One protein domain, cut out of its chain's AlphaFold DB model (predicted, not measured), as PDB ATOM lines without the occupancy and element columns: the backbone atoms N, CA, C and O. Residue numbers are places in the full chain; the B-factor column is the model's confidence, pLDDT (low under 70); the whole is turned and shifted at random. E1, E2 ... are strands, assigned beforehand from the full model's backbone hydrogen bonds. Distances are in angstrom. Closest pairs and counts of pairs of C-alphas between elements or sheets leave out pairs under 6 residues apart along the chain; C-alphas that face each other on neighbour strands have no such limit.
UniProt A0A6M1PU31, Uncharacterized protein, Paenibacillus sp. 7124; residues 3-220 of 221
ATOM      1  N   GLN A   3      68.011  15.115  57.220       88.50
ATOM      2  CA  GLN A   3      68.693  15.877  58.267       88.50
ATOM      3  C   GLN A   3      69.008  14.943  59.435       88.50
ATOM      4  O   GLN A   3      68.173  14.119  59.815       88.50
ATOM      5  N   ARG A   4      70.215  15.037  59.992       84.94
ATOM      6  CA  ARG A   4      70.611  14.279  61.183       84.94
ATOM      7  C   ARG A   4      71.697  15.034  61.935       84.94
ATOM      8  O   ARG A   4      72.810  15.130  61.425       84.94
ATOM      9  N   LEU A   5      71.402  15.464  63.164       86.69
ATOM     10  CA  LEU A   5      72.304  16.307  63.960       86.69
ATOM     11  C   LEU A   5      72.705  17.542  63.132       86.69
ATOM     12  O   LEU A   5      71.828  18.253  62.648       86.69
ATOM     13  N   ASP A   6      74.000  17.716  62.888       91.44
ATOM     14  CA  ASP A   6      74.556  18.814  62.098       91.44
ATOM     15  C   ASP A   6      74.610  18.505  60.590       91.44
ATOM     16  O   ASP A   6      74.988  19.354  59.789       91.44
ATOM     17  N   ALA A   7      74.244  17.294  60.161       93.25
ATOM     18  CA  ALA A   7      74.360  16.883  58.768       93.25
ATOM     19  C   ALA A   7      73.065  17.120  57.983       93.25
ATOM     20  O   ALA A   7      72.005  16.577  58.306       93.25
ATOM     21  N   PHE A   8      73.195  17.827  56.864       94.19
ATOM     22  CA  PHE A   8      72.155  18.012  55.860       94.19
ATOM     23  C   PHE A   8      72.538  17.316  54.556       94.19
ATOM     24  O   PHE A   8      73.632  17.514  54.025       94.19
ATOM     25  N   ASN A   9      71.613  16.534  53.997       94.50
ATOM     26  CA  ASN A   9      71.811  15.816  52.743       94.50
ATOM     27  C   ASN A   9      70.602  15.954  51.807       94.50
ATOM     28  O   ASN A   9      69.476  15.555  52.125       94.50
ATOM     29  N   LEU A  10      70.848  16.458  50.598       93.31
ATOM     30  CA  LEU A  10      69.878  16.493  49.508       93.31
ATOM     31  C   LEU A  10      70.150  15.333  48.551       93.31
ATOM     32  O   LEU A  10      71.266  15.164  48.066       93.31
ATOM     33  N   TYR A  11      69.117  14.547  48.263       92.62
ATOM     34  CA  TYR A  11      69.174  13.433  47.321       92.62
ATOM     35  C   TYR A  11      68.306  13.754  46.111       92.62
ATOM     36  O   TYR A  11      67.193  14.257  46.252       92.62
ATOM     37  N   GLN A  12      68.801  13.409  44.929       90.12
ATOM     38  CA  GLN A  12      68.059  13.445  43.672       90.12
ATOM     39  C   GLN A  12      68.083  12.050  43.055       90.12
ATOM     40  O   GLN A  12      69.019  11.291  43.318       90.12
ATOM     41  N   PHE A  13      67.060  11.696  42.272       87.31
ATOM     42  CA  PHE A  13      66.997  10.399  41.595       87.31
ATOM     43  C   PHE A  13      68.297  10.170  40.798       87.31
ATOM     44  O   PHE A  13      68.729  11.090  40.101       87.31
ATOM     45  N   PRO A  14      68.960   9.001  40.905       90.88
ATOM     46  CA  PRO A  14      68.486   7.728  41.466       90.88
ATOM     47  C   PRO A  14      68.758   7.504  42.973       90.88
ATOM     48  O   PRO A  14      68.824   6.364  43.416       90.88
ATOM     49  N   TRP A  15      68.960   8.561  43.764       87.44
ATOM     50  CA  TRP A  15      69.057   8.566  45.239       87.44
ATOM     51  C   TRP A  15      70.159   7.691  45.864       87.44
ATOM     52  O   TRP A  15      70.145   7.446  47.065       87.44
ATOM     53  N   LYS A  16      71.150   7.250  45.079       88.62
ATOM     54  CA  LYS A  16      72.250   6.394  45.565       88.62
ATOM     55  C   LYS A  16      73.246   7.124  46.469       88.62
ATOM     56  O   LYS A  16      73.841   6.514  47.347       88.62
ATOM     57  N   LYS A  17      73.462   8.415  46.217       90.19
ATOM     58  CA  LYS A  17      74.346   9.290  46.993       90.19
ATOM     59  C   LYS A  17      73.738  10.690  47.066       90.19
ATOM     60  O   LYS A  17      72.993  11.050  46.146       90.19
ATOM     61  N   PRO A  18      74.032  11.471  48.117       91.19
ATOM     62  CA  PRO A  18      73.581  12.851  48.172       91.19
ATOM     63  C   PRO A  18      74.166  13.627  46.988       91.19
ATOM     64  O   PRO A  18      75.351  13.505  46.671       91.19
ATOM     65  N   SER A  19      73.322  14.408  46.313       92.69
ATOM     66  CA  SER A  19      73.773  15.376  45.310       92.69
ATOM     67  C   SER A  19      74.406  16.592  45.979       92.69
ATOM     68  O   SER A  19      75.291  17.223  45.408       92.69
ATOM     69  N   VAL A  20      73.977  16.895  47.205       93.56
ATOM     70  CA  VAL A  20      74.543  17.949  48.036       93.56
ATOM     71  C   VAL A  20      74.587  17.486  49.482       93.56
ATOM     72  O   VAL A  20      73.587  17.001  50.011       93.56
ATOM     73  N   SER A  21      75.728  17.713  50.121       93.19
ATOM     74  CA  SER A  21      75.910  17.568  51.561       93.19
ATOM     75  C   SER A  21      76.357  18.900  52.154       93.19
ATOM     76  O   SER A  21      77.067  19.678  51.501       93.19
ATOM     77  N   TYR A  22      75.914  19.163  53.376       95.06
ATOM     78  CA  TYR A  22      76.325  20.308  54.174       95.06
ATOM     79  C   TYR A  22      76.473  19.885  55.636       95.06
ATOM     80  O   TYR A  22      75.623  19.165  56.159       95.06
ATOM     81  N   ASP A  23      77.567  20.315  56.257       94.44
ATOM     82  CA  ASP A  23      77.836  20.142  57.681       94.44
ATOM     83  C   ASP A  23      77.614  21.494  58.362       94.44
ATOM     84  O   ASP A  23      78.308  22.470  58.077       94.44
ATOM     85  N   ALA A  24      76.596  21.558  59.211       93.81
ATOM     86  CA  ALA A  24      76.189  22.756  59.922       93.81
ATOM     87  C   ALA A  24      76.966  22.997  61.208       93.81
ATOM     88  O   ALA A  24      76.668  23.986  61.885       93.81
ATOM     89  N   LYS A  25      77.946  22.153  61.542       91.12
ATOM     90  CA  LYS A  25      78.745  22.309  62.749       91.12
ATOM     91  C   LYS A  25      79.351  23.708  62.819       91.12
ATOM     92  O   LYS A  25      80.041  24.171  61.911       91.12
ATOM     93  N   VAL A  26      79.106  24.383  63.934       87.00
ATOM     94  CA  VAL A  26      79.726  25.668  64.251       87.00
ATOM     95  C   VAL A  26      80.859  25.396  65.227       87.00
ATOM     96  O   VAL A  26      80.634  24.875  66.316       87.00
ATOM     97  N   VAL A  27      82.083  25.724  64.822       77.25
ATOM     98  CA  VAL A  27      83.249  25.687  65.707       77.25
ATOM     99  C   VAL A  27      83.426  27.090  66.275       77.25
ATOM    100  O   VAL A  27      83.906  27.983  65.583       77.25
ATOM    101  N   ASP A  28      82.987  27.287  67.515       75.38
ATOM    102  CA  ASP A  28      83.141  28.539  68.255       75.38
ATOM    103  C   ASP A  28      83.748  28.219  69.627       75.38
ATOM    104  O   ASP A  28      83.220  27.387  70.359       75.38
ATOM    105  N   ASN A  29      84.874  28.858  69.955       69.19
ATOM    106  CA  ASN A  29      85.586  28.649  71.221       69.19
ATOM    107  C   ASN A  29      84.990  29.466  72.381       69.19
ATOM    108  O   ASN A  29      85.451  29.339  73.513       69.19
ATOM    109  N   GLY A  30      84.027  30.349  72.102       81.44
ATOM    110  CA  GLY A  30      83.362  31.187  73.099       81.44
ATOM    111  C   GLY A  30      82.147  30.536  73.761       81.44
ATOM    112  O   GLY A  30      81.646  31.075  74.745       81.44
ATOM    113  N   TRP A  31      81.678  29.398  73.245       84.62
ATOM    114  CA  TRP A  31      80.519  28.671  73.767       84.62
ATOM    115  C   TRP A  31      80.922  27.270  74.210       84.62
ATOM    116  O   TRP A  31      81.791  26.648  73.605       84.62
ATOM    117  N   GLU A  32      80.268  26.758  75.250       85.81
ATOM    118  CA  GLU A  32      80.485  25.377  75.693       85.81
ATOM    119  C   GLU A  32      79.854  24.398  74.703       85.81
ATOM    120  O   GLU A  32      80.450  23.380  74.355       85.81
ATOM    121  N   PHE A  33      78.656  24.734  74.215       86.94
ATOM    122  CA  PHE A  33      77.913  23.922  73.261       86.94
ATOM    123  C   PHE A  33      77.216  24.799  72.227       86.94
ATOM    124  O   PHE A  33      76.640  25.836  72.554       86.94
ATOM    125  N   VAL A  34      77.216  24.343  70.977       92.88
ATOM    126  CA  VAL A  34      76.370  24.880  69.910       92.88
ATOM    127  C   VAL A  34      75.604  23.718  69.304       92.88
ATOM    128  O   VAL A  34      76.195  22.695  68.970       92.88
ATOM    129  N   SER A  35      74.293  23.875  69.173       92.56
ATOM    130  CA  SER A  35      73.402  22.849  68.639       92.56
ATOM    131  C   SER A  35      72.534  23.417  67.527       92.56
ATOM    132  O   SER A  35      72.107  24.575  67.588       92.56
ATOM    133  N   VAL A  36      72.277  22.600  66.507       94.88
ATOM    134  CA  VAL A  36      71.237  22.894  65.523       94.88
ATOM    135  C   VAL A  36      69.881  22.565  66.139       94.88
ATOM    136  O   VAL A  36      69.635  21.428  66.533       94.88
ATOM    137  N   MET A  37      69.014  23.569  66.215       94.75
ATOM    138  CA  MET A  37      67.669  23.437  66.778       94.75
ATOM    139  C   MET A  37      66.629  23.156  65.705       94.75
ATOM    140  O   MET A  37      65.667  22.440  65.962       94.75
ATOM    141  N   ASP A  38      66.800  23.757  64.527       94.75
ATOM    142  CA  ASP A  38      65.838  23.640  63.442       94.75
ATOM    143  C   ASP A  38      66.485  23.924  62.085       94.75
ATOM    144  O   ASP A  38      67.509  24.614  61.984       94.75
ATOM    145  N   TRP A  39      65.856  23.406  61.040       94.31
ATOM    146  CA  TRP A  39      66.262  23.557  59.655       94.31
ATOM    147  C   TRP A  39      65.039  23.866  58.817       94.31
ATOM    148  O   TRP A  39      64.016  23.203  58.952       94.31
ATOM    149  N   ASP A  40      65.195  24.746  57.838       95.75
ATOM    150  CA  ASP A  40      64.174  24.883  56.818       95.75
ATOM    151  C   ASP A  40      64.760  25.031  55.418       95.75
ATOM    152  O   ASP A  40      65.826  25.615  55.195       95.75
ATOM    153  N   PHE A  41      64.054  24.429  54.468       94.75
ATOM    154  CA  PHE A  41      64.456  24.320  53.080       94.75
ATOM    155  C   PHE A  41      63.214  24.134  52.223       94.75
ATOM    156  O   PHE A  41      62.603  23.065  52.197       94.75
ATOM    157  N   GLU A  42      62.899  25.157  51.444       93.69
ATOM    158  CA  GLU A  42      61.844  25.072  50.441       93.69
ATOM    159  C   GLU A  42      62.403  24.524  49.117       93.69
ATOM    160  O   GLU A  42      61.836  23.620  48.499       93.69
ATOM    161  N   ARG A  43      63.545  25.061  48.663       91.69
ATOM    162  CA  ARG A  43      64.160  24.687  47.384       91.69
ATOM    163  C   ARG A  43      65.645  25.020  47.305       91.69
ATOM    164  O   ARG A  43      66.138  25.980  47.891       91.69
ATOM    165  N   TYR A  44      66.349  24.266  46.466       93.19
ATOM    166  CA  TYR A  44      67.747  24.533  46.142       93.19
ATOM    167  C   TYR A  44      67.911  25.922  45.481       93.19
ATOM    168  O   TYR A  44      67.098  26.269  44.622       93.19
ATOM    169  N   PRO A  45      68.961  26.701  45.813       95.19
ATOM    170  CA  PRO A  45      70.106  26.327  46.645       95.19
ATOM    171  C   PRO A  45      70.042  26.798  48.102       95.19
ATOM    172  O   PRO A  45      71.042  26.661  48.798       95.19
ATOM    173  N   TYR A  46      68.946  27.383  48.574       96.56
ATOM    174  CA  TYR A  46      68.955  28.089  49.856       96.56
ATOM    175  C   TYR A  46      68.529  27.186  51.012       96.56
ATOM    176  O   TYR A  46      67.527  26.485  50.926       96.56
ATOM    177  N   LEU A  47      69.312  27.217  52.086       96.44
ATOM    178  CA  LEU A  47      69.069  26.504  53.334       96.44
ATOM    179  C   LEU A  47      69.116  27.500  54.492       96.44
ATOM    180  O   LEU A  47      70.036  28.320  54.558       96.44
ATOM    181  N   ALA A  48      68.150  27.412  55.398       97.31
ATOM    182  CA  ALA A  48      68.113  28.179  56.630       97.31
ATOM    183  C   ALA A  48      68.265  27.246  57.833       97.31
ATOM    184  O   ALA A  48      67.749  26.131  57.840       97.31
ATOM    185  N   ILE A  49      69.012  27.696  58.836       97.12
ATOM    186  CA  ILE A  49      69.365  26.893  60.005       97.12
ATOM    187  C   ILE A  49      69.243  27.774  61.237       97.12
ATOM    188  O   ILE A  49      69.799  28.875  61.264       97.12
ATOM    189  N   LYS A  50      68.553  27.285  62.262       97.12
ATOM    190  CA  LYS A  50      68.520  27.902  63.585       97.12
ATOM    191  C   LYS A  50      69.408  27.129  64.528       97.12
ATOM    192  O   LYS A  50      69.359  25.902  64.606       97.12
ATOM    193  N   TYR A  51      70.171  27.886  65.292       95.81
ATOM    194  CA  TYR A  51      71.065  27.375  66.303       95.81
ATOM    195  C   TYR A  51      70.691  27.915  67.669       95.81
ATOM    196  O   TYR A  51      70.161  29.021  67.805       95.81
ATOM    197  N   MET A  52      71.070  27.139  68.671       93.00
ATOM    198  CA  MET A  52      71.187  27.571  70.050       93.00
ATOM    199  C   MET A  52      72.632  27.339  70.478       93.00
ATOM    200  O   MET A  52      73.149  26.226  70.343       93.00
ATOM    201  N   ALA A  53      73.274  28.381  70.994       91.50
ATOM    202  CA  ALA A  53      74.530  28.253  71.714       91.50
ATOM    203  C   ALA A  53      74.310  28.463  73.206       91.50
ATOM    204  O   ALA A  53      73.493  29.287  73.620       91.50
ATOM    205  N   SER A  54      75.050  27.706  74.003       88.19
ATOM    206  CA  SER A  54      74.955  27.710  75.454       88.19
ATOM    207  C   SER A  54      76.342  27.770  76.079       88.19
ATOM    208  O   SER A  54      77.323  27.249  75.542       88.19
ATOM    209  N   GLY A  55      76.410  28.426  77.228       85.88
ATOM    210  CA  GLY A  55      77.570  28.446  78.107       85.88
ATOM    211  C   GLY A  55      77.124  28.639  79.551       85.88
ATOM    212  O   GLY A  55      75.923  28.650  79.842       85.88
ATOM    213  N   ILE A  56      78.080  28.847  80.456       81.88
ATOM    214  CA  ILE A  56      77.804  29.049  81.882       81.88
ATOM    215  C   ILE A  56      76.778  30.174  82.068       81.88
ATOM    216  O   ILE A  56      77.075  31.352  81.853       81.88
ATOM    217  N   MET A  57      75.567  29.798  82.496       80.62
ATOM    218  CA  MET A  57      74.456  30.722  82.753       80.62
ATOM    219  C   MET A  57      74.085  31.608  81.550       80.62
ATOM    220  O   MET A  57      73.604  32.724  81.741       80.62
ATOM    221  N   ASN A  58      74.312  31.143  80.319       82.81
ATOM    222  CA  ASN A  58      74.029  31.912  79.113       82.81
ATOM    223  C   ASN A  58      73.475  31.019  77.997       82.81
ATOM    224  O   ASN A  58      73.914  29.884  77.807       82.81
ATOM    225  N   GLN A  59      72.531  31.562  77.238       86.38
ATOM    226  CA  GLN A  59      71.944  30.933  76.071       86.38
ATOM    227  C   GLN A  59      71.623  32.012  75.043       86.38
ATOM    228  O   GLN A  59      71.004  33.022  75.373       86.38
ATOM    229  N   VAL A  60      72.032  31.784  73.798       89.50
ATOM    230  CA  VAL A  60      71.763  32.689  72.679       89.50
ATOM    231  C   VAL A  60      71.277  31.909  71.472       89.50
ATOM    232  O   VAL A  60      71.686  30.768  71.239       89.50
ATOM    233  N   TYR A  61      70.435  32.553  70.675       92.81
ATOM    234  CA  TYR A  61      69.936  32.000  69.427       92.81
ATOM    235  C   TYR A  61      70.535  32.750  68.245       92.81
ATOM    236  O   TYR A  61      70.801  33.950  68.308       92.81
ATOM    237  N   PHE A  62      70.759  32.043  67.144       94.75
ATOM    238  CA  PHE A  62      71.182  32.673  65.899       94.75
ATOM    239  C   PHE A  62      70.732  31.882  64.684       94.75
ATOM    240  O   PHE A  62      70.526  30.670  64.739       94.75
ATOM    241  N   ALA A  63      70.596  32.588  63.568       96.81
ATOM    242  CA  ALA A  63      70.246  32.008  62.284       96.81
ATOM    243  C   ALA A  63      71.465  31.984  61.362       96.81
ATOM    244  O   ALA A  63      72.249  32.936  61.329       96.81
ATOM    245  N   LYS A  64      71.600  30.927  60.564       96.31
ATOM    246  CA  LYS A  64      72.518  30.879  59.427       96.31
ATOM    247  C   LYS A  64      71.724  30.649  58.151       96.31
ATOM    248  O   LYS A  64      70.891  29.748  58.091       96.31
ATOM    249  N   THR A  65      72.025  31.424  57.119       96.94
ATOM    250  CA  THR A  65      71.569  31.140  55.755       96.94
ATOM    251  C   THR A  65      72.737  30.657  54.918       96.94
ATOM    252  O   THR A  65      73.816  31.254  54.963       96.94
ATOM    253  N   VAL A  66      72.514  29.611  54.133       95.75
ATOM    254  CA  VAL A  66      73.536  28.958  53.317       95.75
ATOM    255  C   VAL A  66      73.042  28.865  51.882       95.75
ATOM    256  O   VAL A  66      71.947  28.371  51.617       95.75
ATOM    257  N   ASN A  67      73.870  29.299  50.936       95.06
ATOM    258  CA  ASN A  67      73.708  28.930  49.537       95.06
ATOM    259  C   ASN A  67      74.485  27.629  49.297       95.06
ATOM    260  O   ASN A  67      75.709  27.615  49.213       95.06
ATOM    261  N   LEU A  68      73.765  26.520  49.184       94.62
ATOM    262  CA  LEU A  68      74.309  25.175  49.042       94.62
ATOM    263  C   LEU A  68      75.128  24.959  47.761       94.62
ATOM    264  O   LEU A  68      75.953  24.039  47.736       94.62
ATOM    265  N   TYR A  69      74.908  25.786  46.732       93.56
ATOM    266  CA  TYR A  69      75.673  25.773  45.486       93.56
ATOM    267  C   TYR A  69      77.029  26.453  45.664       93.56
ATOM    268  O   TYR A  69      78.068  25.842  45.437       93.56
ATOM    269  N   THR A  70      77.015  27.715  46.098       93.75
ATOM    270  CA  THR A  70      78.226  28.543  46.204       93.75
ATOM    271  C   THR A  70      78.980  28.341  47.515       93.75
ATOM    272  O   THR A  70      80.090  28.841  47.657       93.75
ATOM    273  N   LYS A  71      78.371  27.640  48.478       91.00
ATOM    274  CA  LYS A  71      78.832  27.477  49.866       91.00
ATOM    275  C   LYS A  71      78.962  28.790  50.639       91.00
ATOM    276  O   LYS A  71      79.569  28.818  51.702       91.00
ATOM    277  N   LYS A  72      78.381  29.880  50.129       93.31
ATOM    278  CA  LYS A  72      78.343  31.158  50.838       93.31
ATOM    279  C   LYS A  72      77.417  31.040  52.048       93.31
ATOM    280  O   LYS A  72      76.280  30.589  51.912       93.31
ATOM    281  N   GLU A  73      77.900  31.497  53.195       94.62
ATOM    282  CA  GLU A  73      77.163  31.519  54.457       94.62
ATOM    283  C   GLU A  73      76.982  32.957  54.946       94.62
ATOM    284  O   GLU A  73      77.824  33.824  54.698       94.62
ATOM    285  N   ALA A  74      75.893  33.205  55.666       95.62
ATOM    286  CA  ALA A  74      75.692  34.421  56.441       95.62
ATOM    287  C   ALA A  74      75.080  34.062  57.797       95.62
ATOM    288  O   ALA A  74      74.187  33.218  57.864       95.62
ATOM    289  N   LEU A  75      75.582  34.692  58.858       94.94
ATOM    290  CA  LEU A  75      75.235  34.408  60.248       94.94
ATOM    291  C   LEU A  75      74.602  35.646  60.891       94.94
ATOM    292  O   LEU A  75      75.135  36.746  60.763       94.94
ATOM    293  N   PHE A  76      73.499  35.457  61.610       95.00
ATOM    294  CA  PHE A  76      72.697  36.521  62.219       95.00
ATOM    295  C   PHE A  76      72.503  36.211  63.706       95.00
ATOM    296  O   PHE A  76      71.921  35.180  64.027       95.00
ATOM    297  N   LYS A  77      73.021  37.064  64.603       90.75
ATOM    298  CA  LYS A  77      73.161  36.787  66.052       90.75
ATOM    299  C   LYS A  77      72.341  37.702  66.973       90.75
ATOM    300  O   LYS A  77      72.508  37.661  68.183       90.75
ATOM    301  N   ASP A  78      71.495  38.555  66.426       86.94
ATOM    302  CA  ASP A  78      70.768  39.601  67.156       86.94
ATOM    303  C   ASP A  78      69.439  39.124  67.772       86.94
ATOM    304  O   ASP A  78      68.497  39.899  67.902       86.94
ATOM    305  N   PHE A  79      69.353  37.847  68.149       90.06
ATOM    306  CA  PHE A  79      68.157  37.279  68.764       90.06
ATOM    307  C   PHE A  79      68.348  37.201  70.275       90.06
ATOM    308  O   PHE A  79      69.231  36.505  70.774       90.06
ATOM    309  N   ASN A  80      67.498  37.915  71.004       88.50
ATOM    310  CA  ASN A  80      67.440  37.897  72.466       88.50
ATOM    311  C   ASN A  80      66.330  36.980  73.005       88.50
ATOM    312  O   ASN A  80      66.128  36.908  74.209       88.50
ATOM    313  N   THR A  81      65.606  36.291  72.127       90.94
ATOM    314  CA  THR A  81      64.605  35.279  72.463       90.94
ATOM    315  C   THR A  81      64.593  34.199  71.386       90.94
ATOM    316  O   THR A  81      65.239  34.339  70.341       90.94
ATOM    317  N   ASP A  82      63.872  33.114  71.649       92.94
ATOM    318  CA  ASP A  82      63.693  32.059  70.670       92.94
ATOM    319  C   ASP A  82      62.883  32.541  69.453       92.94
ATOM    320  O   ASP A  82      62.047  33.444  69.538       92.94
ATOM    321  N   PHE A  83      63.123  31.930  68.295       96.38
ATOM    322  CA  PHE A  83      62.460  32.295  67.045       96.38
ATOM    323  C   PHE A  83      62.075  31.076  66.216       96.38
ATOM    324  O   PHE A  83      62.657  29.999  66.331       96.38
ATOM    325  N   LYS A  84      61.104  31.255  65.332       97.12
ATOM    326  CA  LYS A  84      60.779  30.310  64.265       97.12
ATOM    327  C   LYS A  84      61.327  30.827  62.945       97.12
ATOM    328  O   LYS A  84      61.549  32.031  62.789       97.12
ATOM    329  N   LEU A  85      61.563  29.912  62.014       95.94
ATOM    330  CA  LEU A  85      62.108  30.231  60.705       95.94
ATOM    331  C   LEU A  85      61.336  29.514  59.596       95.94
ATOM    332  O   LEU A  85      60.886  28.390  59.785       95.94
ATOM    333  N   GLU A  86      61.208  30.166  58.447       96.19
ATOM    334  CA  GLU A  86      60.564  29.611  57.256       96.19
ATOM    335  C   GLU A  86      61.234  30.167  55.992       96.19
ATOM    336  O   GLU A  86      61.538  31.355  55.888       96.19
ATOM    337  N   SER A  87      61.497  29.320  55.011       94.62
ATOM    338  CA  SER A  87      62.110  29.666  53.737       94.62
ATOM    339  C   SER A  87      61.020  29.972  52.729       94.62
ATOM    340  O   SER A  87      60.130  29.171  52.477       94.62
ATOM    341  N   SER A  88      61.146  31.129  52.090       93.31
ATOM    342  CA  SER A  88      60.261  31.585  51.026       93.31
ATOM    343  C   SER A  88      61.108  32.074  49.851       93.31
ATOM    344  O   SER A  88      61.529  33.235  49.752       93.31
ATOM    345  N   GLY A  89      61.369  31.171  48.919       91.56
ATOM    346  CA  GLY A  89      62.152  31.364  47.714       91.56
ATOM    347  C   GLY A  89      63.627  31.605  48.013       91.56
ATOM    348  O   GLY A  89      64.390  30.680  48.256       91.56
ATOM    349  N   ARG A  90      64.053  32.866  47.888       93.56
ATOM    350  CA  ARG A  90      65.422  33.316  48.216       93.56
ATOM    351  C   ARG A  90      65.509  33.993  49.582       93.56
ATOM    352  O   ARG A  90      66.562  34.523  49.934       93.56
ATOM    353  N   ASN A  91      64.382  34.072  50.282       96.12
ATOM    354  CA  ASN A  91      64.286  34.726  51.567       96.12
ATOM    355  C   ASN A  91      64.123  33.683  52.670       96.12
ATOM    356  O   ASN A  91      63.492  32.651  52.459       96.12
ATOM    357  N   THR A  92      64.641  34.001  53.843       96.56
ATOM    358  CA  THR A  92      64.336  33.324  55.099       96.56
ATOM    359  C   THR A  92      63.569  34.307  55.969       96.56
ATOM    360  O   THR A  92      64.025  35.431  56.191       96.56
ATOM    361  N   LEU A  93      62.393  33.896  56.408       97.25
ATOM    362  CA  LEU A  93      61.475  34.634  57.257       97.25
ATOM    363  C   LEU A  93      61.715  34.165  58.689       97.25
ATOM    364  O   LEU A  93      61.641  32.971  58.957       97.25
ATOM    365  N   LEU A  94      62.043  35.081  59.592       97.31
ATOM    366  CA  LEU A  94      62.293  34.796  61.003       97.31
ATOM    367  C   LEU A  94      61.295  35.569  61.848       97.31
ATOM    368  O   LEU A  94      61.130  36.767  61.630       97.31
ATOM    369  N   PHE A  95      60.655  34.920  62.814       96.88
ATOM    370  CA  PHE A  95      59.663  35.560  63.677       96.88
ATOM    371  C   PHE A  95      59.782  35.069  65.113       96.88
ATOM    372  O   PHE A  95      60.025  33.887  65.366       96.88
ATOM    373  N   THR A  96      59.640  35.994  66.057       96.69
ATOM    374  CA  THR A  96      59.801  35.741  67.494       96.69
ATOM    375  C   THR A  96      58.470  35.905  68.202       96.69
ATOM    376  O   THR A  96      57.623  36.694  67.788       96.69
ATOM    377  N   SER A  97      58.283  35.177  69.293       95.31
ATOM    378  CA  SER A  97      57.216  35.418  70.265       95.31
ATOM    379  C   SER A  97      57.853  35.474  71.641       95.31
ATOM    380  O   SER A  97      58.841  34.778  71.887       95.31
ATOM    381  N   ASN A  98      57.305  36.279  72.539       93.38
ATOM    382  CA  ASN A  98      57.761  36.317  73.915       93.38
ATOM    383  C   ASN A  98      56.634  36.764  74.839       93.38
ATOM    384  O   ASN A  98      55.985  37.771  74.580       93.38
ATOM    385  N   VAL A  99      56.478  36.060  75.954       91.56
ATOM    386  CA  VAL A  99      55.637  36.504  77.065       91.56
ATOM    387  C   VAL A  99      56.577  36.965  78.172       91.56
ATOM    388  O   VAL A  99      57.483  36.225  78.558       91.56
ATOM    389  N   TYR A 100      56.401  38.192  78.658       87.69
ATOM    390  CA  TYR A 100      57.083  38.647  79.861       87.69
ATOM    391  C   TYR A 100      56.518  37.859  81.039       87.69
ATOM    392  O   TYR A 100      55.364  38.021  81.429       87.69
ATOM    393  N   ASP A 101      57.329  36.950  81.567       70.62
ATOM    394  CA  ASP A 101      57.026  36.269  82.815       70.62
ATOM    395  C   ASP A 101      57.352  37.256  83.944       70.62
ATOM    396  O   ASP A 101      58.513  37.421  84.327       70.62
ATOM    397  N   SER A 102      56.349  38.031  84.359       54.97
ATOM    398  CA  SER A 102      56.559  39.299  85.064       54.97
ATOM    399  C   SER A 102      57.116  39.145  86.485       54.97
ATOM    400  O   SER A 102      57.648  40.114  87.023       54.97
ATOM    401  N   VAL A 103      57.064  37.963  87.122       51.56
ATOM    402  CA  VAL A 103      57.486  37.828  88.538       51.56
ATOM    403  C   VAL A 103      58.053  36.445  88.934       51.56
ATOM    404  O   VAL A 103      58.754  36.353  89.943       51.56
ATOM    405  N   TYR A 104      57.817  35.354  88.189       50.19
ATOM    406  CA  TYR A 104      57.887  34.005  88.793       50.19
ATOM    407  C   TYR A 104      59.011  33.069  88.339       50.19
ATOM    408  O   TYR A 104      59.198  32.024  88.968       50.19
ATOM    409  N   GLN A 105      59.800  33.415  87.321       59.28
ATOM    410  CA  GLN A 105      60.893  32.545  86.878       59.28
ATOM    411  C   GLN A 105      62.259  33.200  87.085       59.28
ATOM    412  O   GLN A 105      62.645  34.056  86.286       59.28
ATOM    413  N   PRO A 106      63.025  32.803  88.125       64.69
ATOM    414  CA  PRO A 106      64.411  33.224  88.239       64.69
ATOM    415  C   PRO A 106      65.159  32.787  86.983       64.69
ATOM    416  O   PRO A 106      65.073  31.637  86.552       64.69
ATOM    417  N   PHE A 107      65.893  33.719  86.392       69.00
ATOM    418  CA  PHE A 107      66.679  33.464  85.201       69.00
ATOM    419  C   PHE A 107      68.153  33.742  85.445       69.00
ATOM    420  O   PHE A 107      68.490  34.583  86.282       69.00
ATOM    421  N   PRO A 108      69.052  33.044  84.734       72.31
ATOM    422  CA  PRO A 108      70.466  33.292  84.903       72.31
ATOM    423  C   PRO A 108      70.812  34.729  84.470       72.31
ATOM    424  O   PRO A 108      70.320  35.189  83.436       72.31
ATOM    425  N   PRO A 109      71.672  35.440  85.219       70.94
ATOM    426  CA  PRO A 109      71.900  36.879  85.049       70.94
ATOM    427  C   PRO A 109      72.516  37.270  83.698       70.94
ATOM    428  O   PRO A 109      72.404  38.423  83.293       70.94
ATOM    429  N   ASN A 110      73.148  36.324  82.996       78.38
ATOM    430  CA  ASN A 110      73.828  36.578  81.725       78.38
ATOM    431  C   ASN A 110      72.982  36.214  80.493       78.38
ATOM    432  O   ASN A 110      73.454  36.392  79.372       78.38
ATOM    433  N   VAL A 111      71.759  35.695  80.669       81.25
ATOM    434  CA  VAL A 111      70.869  35.381  79.544       81.25
ATOM    435  C   VAL A 111      70.302  36.680  78.984       81.25
ATOM    436  O   VAL A 111      69.620  37.428  79.685       81.25
ATOM    437  N   LEU A 112      70.560  36.935  77.701       83.19
ATOM    438  CA  LEU A 112      69.898  38.012  76.971       83.19
ATOM    439  C   LEU A 112      68.400  37.714  76.890       83.19
ATOM    440  O   LEU A 112      68.007  36.599  76.553       83.19
ATOM    441  N   ARG A 113      67.575  38.711  77.208       86.31
ATOM    442  CA  ARG A 113      66.115  38.620  77.147       86.31
ATOM    443  C   ARG A 113      65.533  39.886  76.544       86.31
ATOM    444  O   ARG A 113      66.145  40.951  76.682       86.31
ATOM    445  N   PRO A 114      64.349  39.804  75.926       90.69
ATOM    446  CA  PRO A 114      63.591  40.992  75.597       90.69
ATOM    447  C   PRO A 114      63.304  41.806  76.853       90.69
ATOM    448  O   PRO A 114      63.015  41.242  77.910       90.69
ATOM    449  N   LYS A 115      63.324  43.131  76.728       90.50
ATOM    450  CA  LYS A 115      62.895  44.045  77.789       90.50
ATOM    451  C   LYS A 115      61.693  44.831  77.304       90.50
ATOM    452  O   LYS A 115      61.675  45.270  76.157       90.50
ATOM    453  N   SER A 116      60.718  45.035  78.180       91.25
ATOM    454  CA  SER A 116      59.472  45.748  77.864       91.25
ATOM    455  C   SER A 116      59.659  47.235  77.555       91.25
ATOM    456  O   SER A 116      58.760  47.898  77.048       91.25
ATOM    457  N   THR A 117      60.849  47.767  77.831       91.38
ATOM    458  CA  THR A 117      61.238  49.152  77.551       91.38
ATOM    459  C   THR A 117      62.103  49.300  76.298       91.38
ATOM    460  O   THR A 117      62.503  50.412  75.966       91.38
ATOM    461  N   GLU A 118      62.464  48.199  75.635       93.75
ATOM    462  CA  GLU A 118      63.369  48.191  74.483       93.75
ATOM    463  C   GLU A 118      62.624  47.762  73.215       93.75
ATOM    464  O   GLU A 118      61.707  46.943  73.267       93.75
ATOM    465  N   ILE A 119      63.052  48.289  72.065       95.81
ATOM    466  CA  ILE A 119      62.550  47.876  70.751       95.81
ATOM    467  C   ILE A 119      62.946  46.414  70.502       95.81
ATOM    468  O   ILE A 119      64.114  46.052  70.641       95.81
ATOM    469  N   GLN A 120      61.974  45.587  70.120       95.00
ATOM    470  CA  GLN A 120      62.141  44.162  69.851       95.00
ATOM    471  C   GLN A 120      61.898  43.863  68.367       95.00
ATOM    472  O   GLN A 120      60.829  44.207  67.851       95.00
ATOM    473  N   PRO A 121      62.829  43.188  67.667       95.62
ATOM    474  CA  PRO A 121      62.564  42.676  66.332       95.62
ATOM    475  C   PRO A 121      61.636  41.460  66.421       95.62
ATOM    476  O   PRO A 121      62.024  40.396  66.911       95.62
ATOM    477  N   TYR A 122      60.410  41.602  65.917       96.38
ATOM    478  CA  TYR A 122      59.426  40.515  65.901       96.38
ATOM    479  C   TYR A 122      59.342  39.794  64.555       96.38
ATOM    480  O   TYR A 122      58.850  38.666  64.494       96.38
ATOM    481  N   TYR A 123      59.851  40.408  63.480       97.75
ATOM    482  CA  TYR A 123      59.931  39.784  62.162       97.75
ATOM    483  C   TYR A 123      61.146  40.255  61.374       97.75
ATOM    484  O   TYR A 123      61.393  41.453  61.253       97.75
ATOM    485  N   GLN A 124      61.892  39.327  60.783       97.44
ATOM    486  CA  GLN A 124      63.049  39.628  59.946       97.44
ATOM    487  C   GLN A 124      62.967  38.855  58.632       97.44
ATOM    488  O   GLN A 124      62.696  37.657  58.614       97.44
ATOM    489  N   ILE A 125      63.255  39.530  57.521       97.31
ATOM    490  CA  ILE A 125      63.350  38.918  56.194       97.31
ATOM    491  C   ILE A 125      64.810  38.953  55.768       97.31
ATOM    492  O   ILE A 125      65.328  39.998  55.360       97.31
ATOM    493  N   ILE A 126      65.477  37.809  55.811       97.06
ATOM    494  CA  ILE A 126      66.853  37.656  55.347       97.06
ATOM    495  C   ILE A 126      66.838  37.279  53.874       97.06
ATOM    496  O   ILE A 126      66.203  36.310  53.482       97.06
ATOM    497  N   ASN A 127      67.582  38.007  53.049       96.12
ATOM    498  CA  ASN A 127      67.865  37.587  51.687       96.12
ATOM    499  C   ASN A 127      69.075  36.641  51.697       96.12
ATOM    500  O   ASN A 127      70.208  37.098  51.861       96.12
ATOM    501  N   ALA A 128      68.840  35.341  51.509       92.81
ATOM    502  CA  ALA A 128      69.870  34.304  51.608       92.81
ATOM    503  C   ALA A 128      70.952  34.418  50.515       92.81
ATOM    504  O   ALA A 128      72.088  34.000  50.711       92.81
ATOM    505  N   ASP A 129      70.622  35.021  49.371       91.06
ATOM    506  CA  ASP A 129      71.563  35.234  48.267       91.06
ATOM    507  C   ASP A 129      72.604  36.320  48.592       91.06
ATOM    508  O   ASP A 129      73.827  36.138  48.506       91.06
ATOM    509  N   LYS A 130      72.106  37.469  49.052       93.50
ATOM    510  CA  LYS A 130      72.936  38.606  49.449       93.50
ATOM    511  C   LYS A 130      73.595  38.383  50.809       93.50
ATOM    512  O   LYS A 130      74.702  38.877  51.009       93.50
ATOM    513  N   GLY A 131      72.975  37.597  51.689       93.94
ATOM    514  CA  GLY A 131      73.416  37.407  53.070       93.94
ATOM    515  C   GLY A 131      73.140  38.635  53.936       93.94
ATOM    516  O   GLY A 131      73.946  38.969  54.796       93.94
ATOM    517  N   ILE A 132      72.039  39.348  53.671       95.75
ATOM    518  CA  ILE A 132      71.665  40.581  54.381       95.75
ATOM    519  C   ILE A 132      70.211  40.524  54.830       95.75
ATOM    520  O   ILE A 132      69.378  39.872  54.194       95.75
ATOM    521  N   LYS A 133      69.876  41.288  55.869       96.06
ATOM    522  CA  LYS A 133      68.484  41.564  56.222       96.06
ATOM    523  C   LYS A 133      67.902  42.541  55.217       96.06
ATOM    524  O   LYS A 133      68.383  43.659  55.069       96.06
ATOM    525  N   SER A 134      66.887  42.094  54.498       95.88
ATOM    526  CA  SER A 134      66.154  42.921  53.541       95.88
ATOM    527  C   SER A 134      65.074  43.765  54.208       95.88
ATOM    528  O   SER A 134      64.744  44.833  53.700       95.88
ATOM    529  N   LYS A 135      64.535  43.298  55.340       96.75
ATOM    530  CA  LYS A 135      63.555  44.023  56.143       96.75
ATOM    531  C   LYS A 135      63.549  43.507  57.574       96.75
ATOM    532  O   LYS A 135      63.767  42.316  57.792       96.75
ATOM    533  N   VAL A 136      63.273  44.402  58.511       97.56
ATOM    534  CA  VAL A 136      63.048  44.098  59.922       97.56
ATOM    535  C   VAL A 136      61.802  44.869  60.346       97.56
ATOM    536  O   VAL A 136      61.674  46.047  60.010       97.56
ATOM    537  N   LEU A 137      60.859  44.189  60.992       97.81
ATOM    538  CA  LEU A 137      59.747  44.814  61.693       97.81
ATOM    539  C   LEU A 137      60.012  44.732  63.190       97.81
ATOM    540  O   LEU A 137      60.393  43.678  63.710       97.81
ATOM    541  N   GLU A 138      59.813  45.863  63.853       97.25
ATOM    542  CA  GLU A 138      60.184  46.056  65.245       97.25
ATOM    543  C   GLU A 138      59.087  46.824  65.980       97.25
ATOM    544  O   GLU A 138      58.328  47.586  65.373       97.25
ATOM    545  N   GLY A 139      58.983  46.594  67.283       96.19
ATOM    546  CA  GLY A 139      57.984  47.224  68.137       96.19
ATOM    547  C   GLY A 139      58.407  47.193  69.598       96.19
ATOM    548  O   GLY A 139      59.310  46.450  69.974       96.19
ATOM    549  N   VAL A 140      57.767  48.023  70.413       96.25
ATOM    550  CA  VAL A 140      57.902  47.977  71.873       96.25
ATOM    551  C   VAL A 140      56.653  47.300  72.412       96.25
ATOM    552  O   VAL A 140      55.551  47.714  72.064       96.25
ATOM    553  N   PHE A 141      56.832  46.285  73.251       95.06
ATOM    554  CA  PHE A 141      55.739  45.545  73.873       95.06
ATOM    555  C   PHE A 141      55.799  45.768  75.378       95.06
ATOM    556  O   PHE A 141      56.845  45.572  75.993       95.06
ATOM    557  N   ALA A 142      54.699  46.227  75.966       92.25
ATOM    558  CA  ALA A 142      54.680  46.591  77.375       92.25
ATOM    559  C   ALA A 142      54.650  45.353  78.287       92.25
ATOM    560  O   ALA A 142      54.248  44.271  77.868       92.25
ATOM    561  N   ASP A 143      55.045  45.540  79.546       90.12
ATOM    562  CA  ASP A 143      54.826  44.592  80.642       90.12
ATOM    563  C   ASP A 143      53.849  45.239  81.633       90.12
ATOM    564  O   ASP A 143      54.219  46.160  82.365       90.12
ATOM    565  N   LYS A 144      52.568  44.859  81.556       85.62
ATOM    566  CA  LYS A 144      51.451  45.488  82.288       85.62
ATOM    567  C   LYS A 144      50.698  44.518  83.207       85.62
ATOM    568  O   LYS A 144      49.645  44.882  83.726       85.62
ATOM    569  N   GLY A 145      51.219  43.315  83.438       74.00
ATOM    570  CA  GLY A 145      50.586  42.320  84.307       74.00
ATOM    571  C   GLY A 145      50.816  40.883  83.854       74.00
ATOM    572  O   GLY A 145      51.676  40.608  83.016       74.00
ATOM    573  N   ASP A 146      50.024  39.972  84.420       71.06
ATOM    574  CA  ASP A 146      50.074  38.541  84.132       71.06
ATOM    575  C   ASP A 146      49.635  38.313  82.680       71.06
ATOM    576  O   ASP A 146      48.456  38.448  82.369       71.06
ATOM    577  N   HIS A 147      50.585  37.976  81.800       83.56
ATOM    578  CA  HIS A 147      50.400  37.768  80.353       83.56
ATOM    579  C   HIS A 147      50.587  39.014  79.464       83.56
ATOM    580  O   HIS A 147      49.703  39.424  78.717       83.56
ATOM    581  N   SER A 148      51.794  39.581  79.508       91.12
ATOM    582  CA  SER A 148      52.224  40.684  78.639       91.12
ATOM    583  C   SER A 148      53.312  40.243  77.651       91.12
ATOM    584  O   SER A 148      53.939  39.206  77.846       91.12
ATOM    585  N   GLY A 149      53.578  41.021  76.598       93.75
ATOM    586  CA  GLY A 149      54.553  40.689  75.551       93.75
ATOM    587  C   GLY A 149      53.913  40.602  74.168       93.75
ATOM    588  O   GLY A 149      52.965  41.329  73.876       93.75
ATOM    589  N   TRP A 150      54.430  39.726  73.308       96.06
ATOM    590  CA  TRP A 150      53.937  39.570  71.945       96.06
ATOM    591  C   TRP A 150      53.895  38.121  71.477       96.06
ATOM    592  O   TRP A 150      54.723  37.283  71.839       96.06
ATOM    593  N   GLN A 151      52.952  37.854  70.583       96.12
ATOM    594  CA  GLN A 151      52.819  36.577  69.898       96.12
ATOM    595  C   GLN A 151      52.872  36.796  68.393       96.12
ATOM    596  O   GLN A 151      52.235  37.702  67.865       96.12
ATOM    597  N   THR A 152      53.601  35.938  67.687       97.19
ATOM    598  CA  THR A 152      53.626  35.921  66.225       97.19
ATOM    599  C   THR A 152      53.297  34.548  65.674       97.19
ATOM    600  O   THR A 152      53.732  33.514  66.187       97.19
ATOM    601  N   GLU A 153      52.546  34.544  64.578       96.00
ATOM    602  CA  GLU A 153      52.271  33.345  63.795       96.00
ATOM    603  C   GLU A 153      52.372  33.683  62.308       96.00
ATOM    604  O   GLU A 153      51.811  34.676  61.848       96.00
ATOM    605  N   LEU A 154      53.096  32.858  61.552       95.31
ATOM    606  CA  LEU A 154      53.142  32.936  60.098       95.31
ATOM    607  C   LEU A 154      52.211  31.857  59.537       95.31
ATOM    608  O   LEU A 154      52.444  30.666  59.735       95.31
ATOM    609  N   ILE A 155      51.126  32.272  58.887       94.62
ATOM    610  CA  ILE A 155      50.113  31.374  58.318       94.62
ATOM    611  C   ILE A 155      49.805  31.846  56.904       94.62
ATOM    612  O   ILE A 155      49.470  33.009  56.705       94.62
ATOM    613  N   ASN A 156      49.900  30.956  55.913       91.94
ATOM    614  CA  ASN A 156      49.573  31.258  54.512       91.94
ATOM    615  C   ASN A 156      50.239  32.552  53.997       91.94
ATOM    616  O   ASN A 156      49.587  33.400  53.384       91.94
ATOM    617  N   ASN A 157      51.540  32.721  54.262       91.88
ATOM    618  CA  ASN A 157      52.321  33.912  53.901       91.88
ATOM    619  C   ASN A 157      51.803  35.230  54.512       91.88
ATOM    620  O   ASN A 157      52.012  36.311  53.949       91.88
ATOM    621  N   GLN A 158      51.131  35.154  55.658       95.50
ATOM    622  CA  GLN A 158      50.652  36.299  56.425       95.50
ATOM    623  C   GLN A 158      51.200  36.198  57.843       95.50
ATOM    624  O   GLN A 158      51.040  35.176  58.508       95.50
ATOM    625  N   LEU A 159      51.870  37.254  58.288       97.62
ATOM    626  CA  LEU A 159      52.389  37.360  59.640       97.62
ATOM    627  C   LEU A 159      51.336  38.034  60.514       97.62
ATOM    628  O   LEU A 159      51.082  39.233  60.382       97.62
ATOM    629  N   PHE A 160      50.763  37.260  61.421       98.00
ATOM    630  CA  PHE A 160      50.006  37.758  62.554       98.00
ATOM    631  C   PHE A 160      50.969  38.218  63.651       98.00
ATOM    632  O   PHE A 160      51.929  37.512  63.964       98.00
ATOM    633  N   VAL A 161      50.698  39.382  64.239       98.19
ATOM    634  CA  VAL A 161      51.424  39.922  65.394       98.19
ATOM    635  C   VAL A 161      50.403  40.395  66.415       98.19
ATOM    636  O   VAL A 161      49.683  41.356  66.162       98.19
ATOM    637  N   GLY A 162      50.330  39.721  67.552       97.50
ATOM    638  CA  GLY A 162      49.481  40.084  68.675       97.50
ATOM    639  C   GLY A 162      50.278  40.794  69.763       97.50
ATOM    640  O   GLY A 162      51.308  40.276  70.194       97.50
ATOM    641  N   ASP A 163      49.794  41.950  70.213       96.69
ATOM    642  CA  ASP A 163      50.238  42.610  71.438       96.69
ATOM    643  C   ASP A 163      49.369  42.105  72.595       96.69
ATOM    644  O   ASP A 163      48.155  42.338  72.635       96.69
ATOM    645  N   LEU A 164      49.994  41.369  73.514       94.62
ATOM    646  CA  LEU A 164      49.294  40.723  74.620       94.62
ATOM    647  C   LEU A 164      48.854  41.734  75.682       94.62
ATOM    648  O   LEU A 164      47.782  41.567  76.252       94.62
ATOM    649  N   ALA A 165      49.643  42.790  75.906       93.19
ATOM    650  CA  ALA A 165      49.365  43.791  76.933       93.19
ATOM    651  C   ALA A 165      48.263  44.767  76.502       93.19
ATOM    652  O   ALA A 165      47.451  45.190  77.323       93.19
ATOM    653  N   GLU A 166      48.228  45.130  75.219       94.19
ATOM    654  CA  GLU A 166      47.201  46.023  74.667       94.19
ATOM    655  C   GLU A 166      45.958  45.272  74.166       94.19
ATOM    656  O   GLU A 166      44.975  45.898  73.773       94.19
ATOM    657  N   HIS A 167      45.988  43.935  74.151       94.88
ATOM    658  CA  HIS A 167      44.954  43.088  73.552       94.88
ATOM    659  C   HIS A 167      44.633  43.470  72.100       94.88
ATOM    660  O   HIS A 167      43.472  43.494  71.673       94.88
ATOM    661  N   THR A 168      45.676  43.778  71.325       96.00
ATOM    662  CA  THR A 168      45.542  44.144  69.912       96.00
ATOM    663  C   THR A 168      46.283  43.182  69.003       96.00
ATOM    664  O   THR A 168      47.143  42.420  69.435       96.00
ATOM    665  N   TRP A 169      45.950  43.208  67.717       97.44
ATOM    666  CA  TRP A 169      46.678  42.480  66.694       97.44
ATOM    667  C   TRP A 169      46.885  43.308  65.435       97.44
ATOM    668  O   TRP A 169      46.127  44.221  65.101       97.44
ATOM    669  N   SER A 170      47.930  42.938  64.714       97.81
ATOM    670  CA  SER A 170      48.311  43.472  63.420       97.81
ATOM    671  C   SER A 170      48.560  42.317  62.456       97.81
ATOM    672  O   SER A 170      48.924  41.208  62.858       97.81
ATOM    673  N   LEU A 171      48.372  42.579  61.167       98.00
ATOM    674  CA  LEU A 171      48.627  41.621  60.102       98.00
ATOM    675  C   LEU A 171      49.548  42.233  59.069       98.00
ATOM    676  O   LEU A 171      49.319  43.347  58.595       98.00
ATOM    677  N   TYR A 172      50.543  41.461  58.665       97.69
ATOM    678  CA  TYR A 172      51.483  41.840  57.628       97.69
ATOM    679  C   TYR A 172      51.503  40.768  56.543       97.69
ATOM    680  O   TYR A 172      51.350  39.577  56.810       97.69
ATOM    681  N   SER A 173      51.726  41.168  55.300       95.38
ATOM    682  CA  SER A 173      52.083  40.225  54.241       95.38
ATOM    683  C   SER A 173      53.481  39.645  54.483       95.38
ATOM    684  O   SER A 173      54.294  40.230  55.198       95.38
ATOM    685  N   ALA A 174      53.826  38.536  53.823       91.88
ATOM    686  CA  ALA A 174      55.145  37.904  53.956       91.88
ATOM    687  C   ALA A 174      56.336  38.836  53.650       91.88
ATOM    688  O   ALA A 174      57.421  38.650  54.194       91.88
ATOM    689  N   ASN A 175      56.160  39.874  52.823       94.56
ATOM    690  CA  ASN A 175      57.184  40.905  52.576       94.56
ATOM    691  C   ASN A 175      57.223  42.016  53.656       94.56
ATOM    692  O   ASN A 175      57.877  43.046  53.475       94.56
ATOM    693  N   GLY A 176      56.493  41.838  54.757       95.12
ATOM    694  CA  GLY A 176      56.406  42.746  55.895       95.12
ATOM    695  C   GLY A 176      55.623  44.032  55.625       95.12
ATOM    696  O   GLY A 176      55.834  45.015  56.331       95.12
ATOM    697  N   SER A 177      54.827  44.124  54.559       96.31
ATOM    698  CA  SER A 177      53.920  45.269  54.387       96.31
ATOM    699  C   SER A 177      52.713  45.101  55.302       96.31
ATOM    700  O   SER A 177      52.158  44.009  55.384       96.31
ATOM    701  N   ALA A 178      52.317  46.165  55.998       96.88
ATOM    702  CA  ALA A 178      51.133  46.131  56.846       96.88
ATOM    703  C   ALA A 178      49.871  45.961  55.987       96.88
ATOM    704  O   ALA A 178      49.710  46.645  54.977       96.88
ATOM    705  N   ILE A 179      49.006  45.039  56.398       96.62
ATOM    706  CA  ILE A 179      47.648  44.859  55.877       96.62
ATOM    707  C   ILE A 179      46.681  45.590  56.810       96.62
ATOM    708  O   ILE A 179      45.857  46.367  56.348       96.62
ATOM    709  N   VAL A 180      46.827  45.381  58.122       96.69
ATOM    710  CA  VAL A 180      46.089  46.099  59.167       96.69
ATOM    711  C   VAL A 180      46.925  46.172  60.430       96.69
ATOM    712  O   VAL A 180      47.781  45.314  60.653       96.69
ATOM    713  N   MET A 181      46.698  47.191  61.252       96.44
ATOM    714  CA  MET A 181      47.445  47.382  62.491       96.44
ATOM    715  C   MET A 181      46.521  47.681  63.665       96.44
ATOM    716  O   MET A 181      45.491  48.336  63.492       96.44
ATOM    717  N   ASN A 182      46.938  47.231  64.847       95.31
ATOM    718  CA  ASN A 182      46.374  47.576  66.155       95.31
ATOM    719  C   ASN A 182      44.847  47.413  66.243       95.31
ATOM    720  O   ASN A 182      44.148  48.245  66.819       95.31
ATOM    721  N   GLN A 183      44.320  46.350  65.641       95.56
ATOM    722  CA  GLN A 183      42.912  45.985  65.749       95.56
ATOM    723  C   GLN A 183      42.655  45.301  67.088       95.56
ATOM    724  O   GLN A 183      43.527  44.601  67.592       95.56
ATOM    725  N   ALA A 184      41.455  45.445  67.650       95.25
ATOM    726  CA  ALA A 184      41.084  44.710  68.857       95.25
ATOM    727  C   ALA A 184      41.195  43.197  68.609       95.25
ATOM    728  O   ALA A 184      40.646  42.688  67.625       95.25
ATOM    729  N   TRP A 185      41.916  42.483  69.477       94.44
ATOM    730  CA  TRP A 185      42.096  41.039  69.358       94.44
ATOM    731  C   TRP A 185      40.842  40.311  69.852       94.44
ATOM    732  O   TRP A 185      40.463  40.447  71.020       94.44
ATOM    733  N   PRO A 186      40.182  39.516  68.987       92.31
ATOM    734  CA  PRO A 186      39.043  38.704  69.389       92.31
ATOM    735  C   PRO A 186      39.313  37.841  70.626       92.31
ATOM    736  O   PRO A 186      40.383  37.246  70.769       92.31
ATOM    737  N   GLY A 187      38.318  37.750  71.511       86.56
ATOM    738  CA  GLY A 187      38.404  36.916  72.709       86.56
ATOM    739  C   GLY A 187      39.439  37.382  73.736       86.56
ATOM    740  O   GLY A 187      39.946  36.542  74.461       86.56
ATOM    741  N   ASN A 188      39.762  38.680  73.801       85.31
ATOM    742  CA  ASN A 188      40.735  39.230  74.758       85.31
ATOM    743  C   ASN A 188      42.113  38.547  74.672       85.31
ATOM    744  O   ASN A 188      42.689  38.151  75.680       85.31
ATOM    745  N   SER A 189      42.607  38.380  73.442       88.94
ATOM    746  CA  SER A 189      43.855  37.675  73.113       88.94
ATOM    747  C   SER A 189      43.842  36.146  73.251       88.94
ATOM    748  O   SER A 189      44.874  35.515  73.048       88.94
ATOM    749  N   GLU A 190      42.696  35.512  73.523       88.00
ATOM    750  CA  GLU A 190      42.605  34.041  73.615       88.00
ATOM    751  C   GLU A 190      42.291  33.351  72.276       88.00
ATOM    752  O   GLU A 190      42.380  32.126  72.154       88.00
ATOM    753  N   SER A 191      41.890  34.111  71.255       93.25
ATOM    754  CA  SER A 191      41.594  33.549  69.936       93.25
ATOM    755  C   SER A 191      42.864  33.299  69.122       93.25
ATOM    756  O   SER A 191      43.809  34.088  69.142       93.25
ATOM    757  N   LYS A 192      42.868  32.221  68.334       95.00
ATOM    758  CA  LYS A 192      43.987  31.873  67.455       95.00
ATOM    759  C   LYS A 192      43.731  32.344  66.030       95.00
ATOM    760  O   LYS A 192      42.686  32.035  65.459       95.00
ATOM    761  N   PHE A 193      44.689  33.035  65.421       96.06
ATOM    762  CA  PHE A 193      44.594  33.413  64.013       96.06
ATOM    763  C   PHE A 193      44.541  32.163  63.118       96.06
ATOM    764  O   PHE A 193      45.340  31.241  63.267       96.06
ATOM    765  N   ALA A 194      43.575  32.108  62.201       95.31
ATOM    766  CA  ALA A 194      43.371  30.974  61.297       95.31
ATOM    767  C   ALA A 194      43.740  31.298  59.838       95.31
ATOM    768  O   ALA A 194      43.966  30.388  59.041       95.31
ATOM    769  N   GLY A 195      43.812  32.581  59.481       95.19
ATOM    770  CA  GLY A 195      44.204  33.043  58.152       95.19
ATOM    771  C   GLY A 195      43.420  34.270  57.698       95.19
ATOM    772  O   GLY A 195      42.449  34.683  58.331       95.19
ATOM    773  N   TYR A 196      43.831  34.843  56.570       96.44
ATOM    774  CA  TYR A 196      43.204  36.019  55.977       96.44
ATOM    775  C   TYR A 196      42.875  35.801  54.496       96.44
ATOM    776  O   TYR A 196      43.692  35.308  53.713       96.44
ATOM    777  N   ASN A 197      41.661  36.190  54.108       95.12
ATOM    778  CA  ASN A 197      41.208  36.224  52.725       95.12
ATOM    779  C   ASN A 197      41.327  37.655  52.188       95.12
ATOM    780  O   ASN A 197      40.490  38.509  52.483       95.12
ATOM    781  N   ALA A 198      42.338  37.884  51.351       92.56
ATOM    782  CA  ALA A 198      42.620  39.191  50.763       92.56
ATOM    783  C   ALA A 198      41.530  39.689  49.801       92.56
ATOM    784  O   ALA A 198      41.298  40.889  49.724       92.56
ATOM    785  N   ALA A 199      40.842  38.791  49.088       93.38
ATOM    786  CA  ALA A 199      39.786  39.181  48.151       93.38
ATOM    787  C   ALA A 199      38.532  39.684  48.879       93.38
ATOM    788  O   ALA A 199      37.861  40.591  48.397       93.38
ATOM    789  N   ALA A 200      38.227  39.094  50.038       93.81
ATOM    790  CA  ALA A 200      37.097  39.496  50.868       93.81
ATOM    791  C   ALA A 200      37.456  40.574  51.904       93.81
ATOM    792  O   ALA A 200      36.554  41.182  52.470       93.81
ATOM    793  N   GLY A 201      38.746  40.785  52.187       94.44
ATOM    794  CA  GLY A 201      39.189  41.642  53.287       94.44
ATOM    795  C   GLY A 201      38.772  41.096  54.655       94.44
ATOM    796  O   GLY A 201      38.365  41.862  55.518       94.44
ATOM    797  N   ILE A 202      38.819  39.773  54.852       96.19
ATOM    798  CA  ILE A 202      38.329  39.115  56.076       96.19
ATOM    799  C   ILE A 202      39.432  38.268  56.703       96.19
ATOM    800  O   ILE A 202      39.988  37.385  56.047       96.19
ATOM    801  N   SER A 203      39.692  38.498  57.988       96.31
ATOM    802  CA  SER A 203      40.515  37.640  58.843       96.31
ATOM    803  C   SER A 203      39.648  36.650  59.610       96.31
ATOM    804  O   SER A 203      38.558  36.986  60.067       96.31
ATOM    805  N   TYR A 204      40.141  35.429  59.780       96.31
ATOM    806  CA  TYR A 204      39.450  34.360  60.489       96.31
ATOM    807  C   TYR A 204      40.200  34.009  61.765       96.31
ATOM    808  O   TYR A 204      41.426  33.887  61.761       96.31
ATOM    809  N   PHE A 205      39.450  33.806  62.842       96.38
ATOM    810  CA  PHE A 205      39.978  33.434  64.147       96.38
ATOM    811  C   PHE A 205      39.261  32.198  64.670       96.38
ATOM    812  O   PHE A 205      38.045  32.077  64.552       96.38
ATOM    813  N   LEU A 206      40.028  31.278  65.241       95.00
ATOM    814  CA  LEU A 206      39.538  30.115  65.955       95.00
ATOM    815  C   LEU A 206      39.388  30.471  67.435       95.00
ATOM    816  O   LEU A 206      40.366  30.796  68.107       95.00
ATOM    817  N   GLU A 207      38.167  30.382  67.939       91.94
ATOM    818  CA  GLU A 207      37.832  30.588  69.344       91.94
ATOM    819  C   GLU A 207      37.432  29.262  69.988       91.94
ATOM    820  O   GLU A 207      36.712  28.458  69.389       91.94
ATOM    821  N   TYR A 208      37.863  29.056  71.230       87.75
ATOM    822  CA  TYR A 208      37.422  27.943  72.064       87.75
ATOM    823  C   TYR A 208      36.674  28.493  73.270       87.75
ATOM    824  O   TYR A 208      37.261  29.126  74.139       87.75
ATOM    825  N   ARG A 209      35.367  28.234  73.348       81.75
ATOM    826  CA  ARG A 209      34.547  28.625  74.501       81.75
ATOM    827  C   ARG A 209      33.716  27.446  74.968       81.75
ATOM    828  O   ARG A 209      33.014  26.815  74.181       81.75
ATOM    829  N   SER A 210      33.772  27.160  76.271       82.12
ATOM    830  CA  SER A 210      32.958  26.114  76.915       82.12
ATOM    831  C   SER A 210      33.044  24.742  76.221       82.12
ATOM    832  O   SER A 210      32.034  24.072  76.012       82.12
ATOM    833  N   GLY A 211      34.251  24.343  75.803       83.75
ATOM    834  CA  GLY A 211      34.495  23.057  75.137       83.75
ATOM    835  C   GLY A 211      34.050  22.978  73.671       83.75
ATOM    836  O   GLY A 211      34.077  21.892  73.096       83.75
ATOM    837  N   LYS A 212      33.651  24.096  73.047       87.94
ATOM    838  CA  LYS A 212      33.313  24.164  71.618       87.94
ATOM    839  C   LYS A 212      34.275  25.078  70.871       87.94
ATOM    840  O   LYS A 212      34.594  26.163  71.352       87.94
ATOM    841  N   ALA A 213      34.697  24.625  69.695       90.25
ATOM    842  CA  ALA A 213      35.489  25.401  68.752       90.25
ATOM    843  C   ALA A 213      34.567  26.109  67.750       90.25
ATOM    844  O   ALA A 213      33.644  25.486  67.218       90.25
ATOM    845  N   SER A 214      34.829  27.379  67.462       92.38
ATOM    846  CA  SER A 214      34.135  28.144  66.421       92.38
ATOM    847  C   SER A 214      35.115  28.996  65.627       92.38
ATOM    848  O   SER A 214      36.114  29.456  66.171       92.38
ATOM    849  N   ILE A 215      34.818  29.223  64.345       93.50
ATOM    850  CA  ILE A 215      35.566  30.163  63.506       93.50
ATOM    851  C   ILE A 215      34.753  31.448  63.389       93.50
ATOM    852  O   ILE A 215      33.619  31.420  62.910       93.50
ATOM    853  N   THR A 216      35.351  32.560  63.794       92.81
ATOM    854  CA  THR A 216      34.757  33.894  63.714       92.81
ATOM    855  C   THR A 216      35.458  34.700  62.620       92.81
ATOM    856  O   THR A 216      36.677  34.623  62.460       92.81
ATOM    857  N   ALA A 217      34.682  35.457  61.845       93.94
ATOM    858  CA  ALA A 217      35.169  36.302  60.761       93.94
ATOM    859  C   ALA A 217      35.213  37.769  61.202       93.94
ATOM    860  O   ALA A 217      34.222  38.298  61.703       93.94
ATOM    861  N   TYR A 218      36.344  38.425  60.966       92.12
ATOM    862  CA  TYR A 218      36.589  39.822  61.300       92.12
ATOM    863  C   TYR A 218      36.970  40.590  60.032       92.12
ATOM    864  O   TYR A 218      38.011  40.296  59.436       92.12
ATOM    865  N   PRO A 219      36.135  41.546  59.588       91.12
ATOM    866  CA  PRO A 219      36.492  42.447  58.504       91.12
ATOM    867  C   PRO A 219      37.756  43.232  58.842       91.12
ATOM    868  O   PRO A 219      37.959  43.658  59.978       91.12
ATOM    869  N   VAL A 220      38.593  43.421  57.834       87.12
ATOM    870  CA  VAL A 220      39.809  44.218  57.902       87.12
ATOM    871  C   VAL A 220      39.549  45.513  57.140       87.12
ATOM    872  O   VAL A 220      39.202  45.465  55.958       87.12
TER     873      VAL A 220
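This is residues 3 to 220 of the 221 residues of an uncharacterized protein of Paenibacillus sp. 7124 (UniProt A0A6M1PU31). Four antiparallel sheets are stacked in a row, partly face to face in turn: E3 E4 E5 E6, then E7 E8 E10 E11, then E9 E12 E13 E14 E15, then E16 E17 E18, each in that order of strands. A small hairpin, E1 and E2, lies beyond the E3 end of the row, while E8 runs on into E9 and so passes from the second sheet to the third. A long loop, residues 101 to 119, leads from E9 back to E10 in the second sheet. The printed part has 218 residues, with no named helix and 18 named strands, E1 to E18 in order along the chain; its class is all strand. It is compact, with a radius of gyration of the C-alphas of 19.3 A and spans of 52 by 47 by 35 A.

E1, residues 7 to 10, and E2, residues 20 to 23, form a hairpin, with N 8 and O 22 within hydrogen-bond range at 2.9 A. E2 is apart from E3, residues 33 to 40. E3, E4 of residues 46 to 55, E5 of residues 58 to 67 and E6 of residues 73 to 79 form a meander, each strand the antiparallel neighbour of the one before. In this strongly twisted sheet N 35 and O 52, N 49 and O 64, and N 63 and O 76 are within hydrogen-bond range, each pair at 2.9 A. E7, residues 83 to 88, and E6 meet only through their link. E7, E8 of residues 91 to 96, E10 of residues 120 to 127 and E11 of residues 132 to 139 form the next strongly twisted sheet, with N 84 and O 95, N 92 and O 126, and N 125 and O 135 each 2.8 A apart. E10 bends by 58 degrees at residue 123 and E11 by 55 degrees at residue 135. These two sheets are face to face with their strands at 31 degrees; the closest C-alphas of E3 and E7 are those of Asp 40 and Glu 86, 6.0 A apart. E8 runs on into E9, residues 98 to 100, at 19 degrees. E12, residues 148 to 155, pairs with E9 over residues 148 to 150, where N 98 and O 150 are 2.9 A apart, and over residues 150 to 155 with E13, residues 158 to 163. E12, E13, E14 of residues 168 to 173 and E15 of residues 178 to 184 form a second meander, with N 153 and O 160 at 3.1 A, N 161 and O 170 at 2.9 A, and N 171 and O 180 at 2.8 A. This sheet is face to face with that of E8, its strands at 9 degrees; the closest C-alphas of E8 and E12 are those of Thr 96 and Thr 152, 6.3 A apart. E16, residues 192 to 197, E17, residues 202 to 209, and E18, residues 212 to 219, form a third meander, with N 194 and O 204 at 2.8 A and N 205 and O 216 at 2.9 A. Its strands stand at 54 degrees to those of the sheet it faces; the closest C-alphas of E12 and E16 are those of Ile 155 and Gly 195, 6.1 A apart.

E1 begins at C-alpha 7 (74.360, 16.883, 58.768). From first to last C-alpha E4 measures 29.5 A, E5 29.7 A, E12 22.5 A and E18 22.7 A. E8 begins at C-alpha 91 (64.286, 34.726, 51.567), and E18 ends at C-alpha 219 (36.492, 42.447, 58.504).

The two C-alphas farthest apart are those of Pro 14 and Lys 144, 58.2 A. The printed part has no cut; the link from E9 to E10, 19 residues, is long. The mean pLDDT of the printed part is 91.2, with residue 29 and residues 102 to 107 under 70.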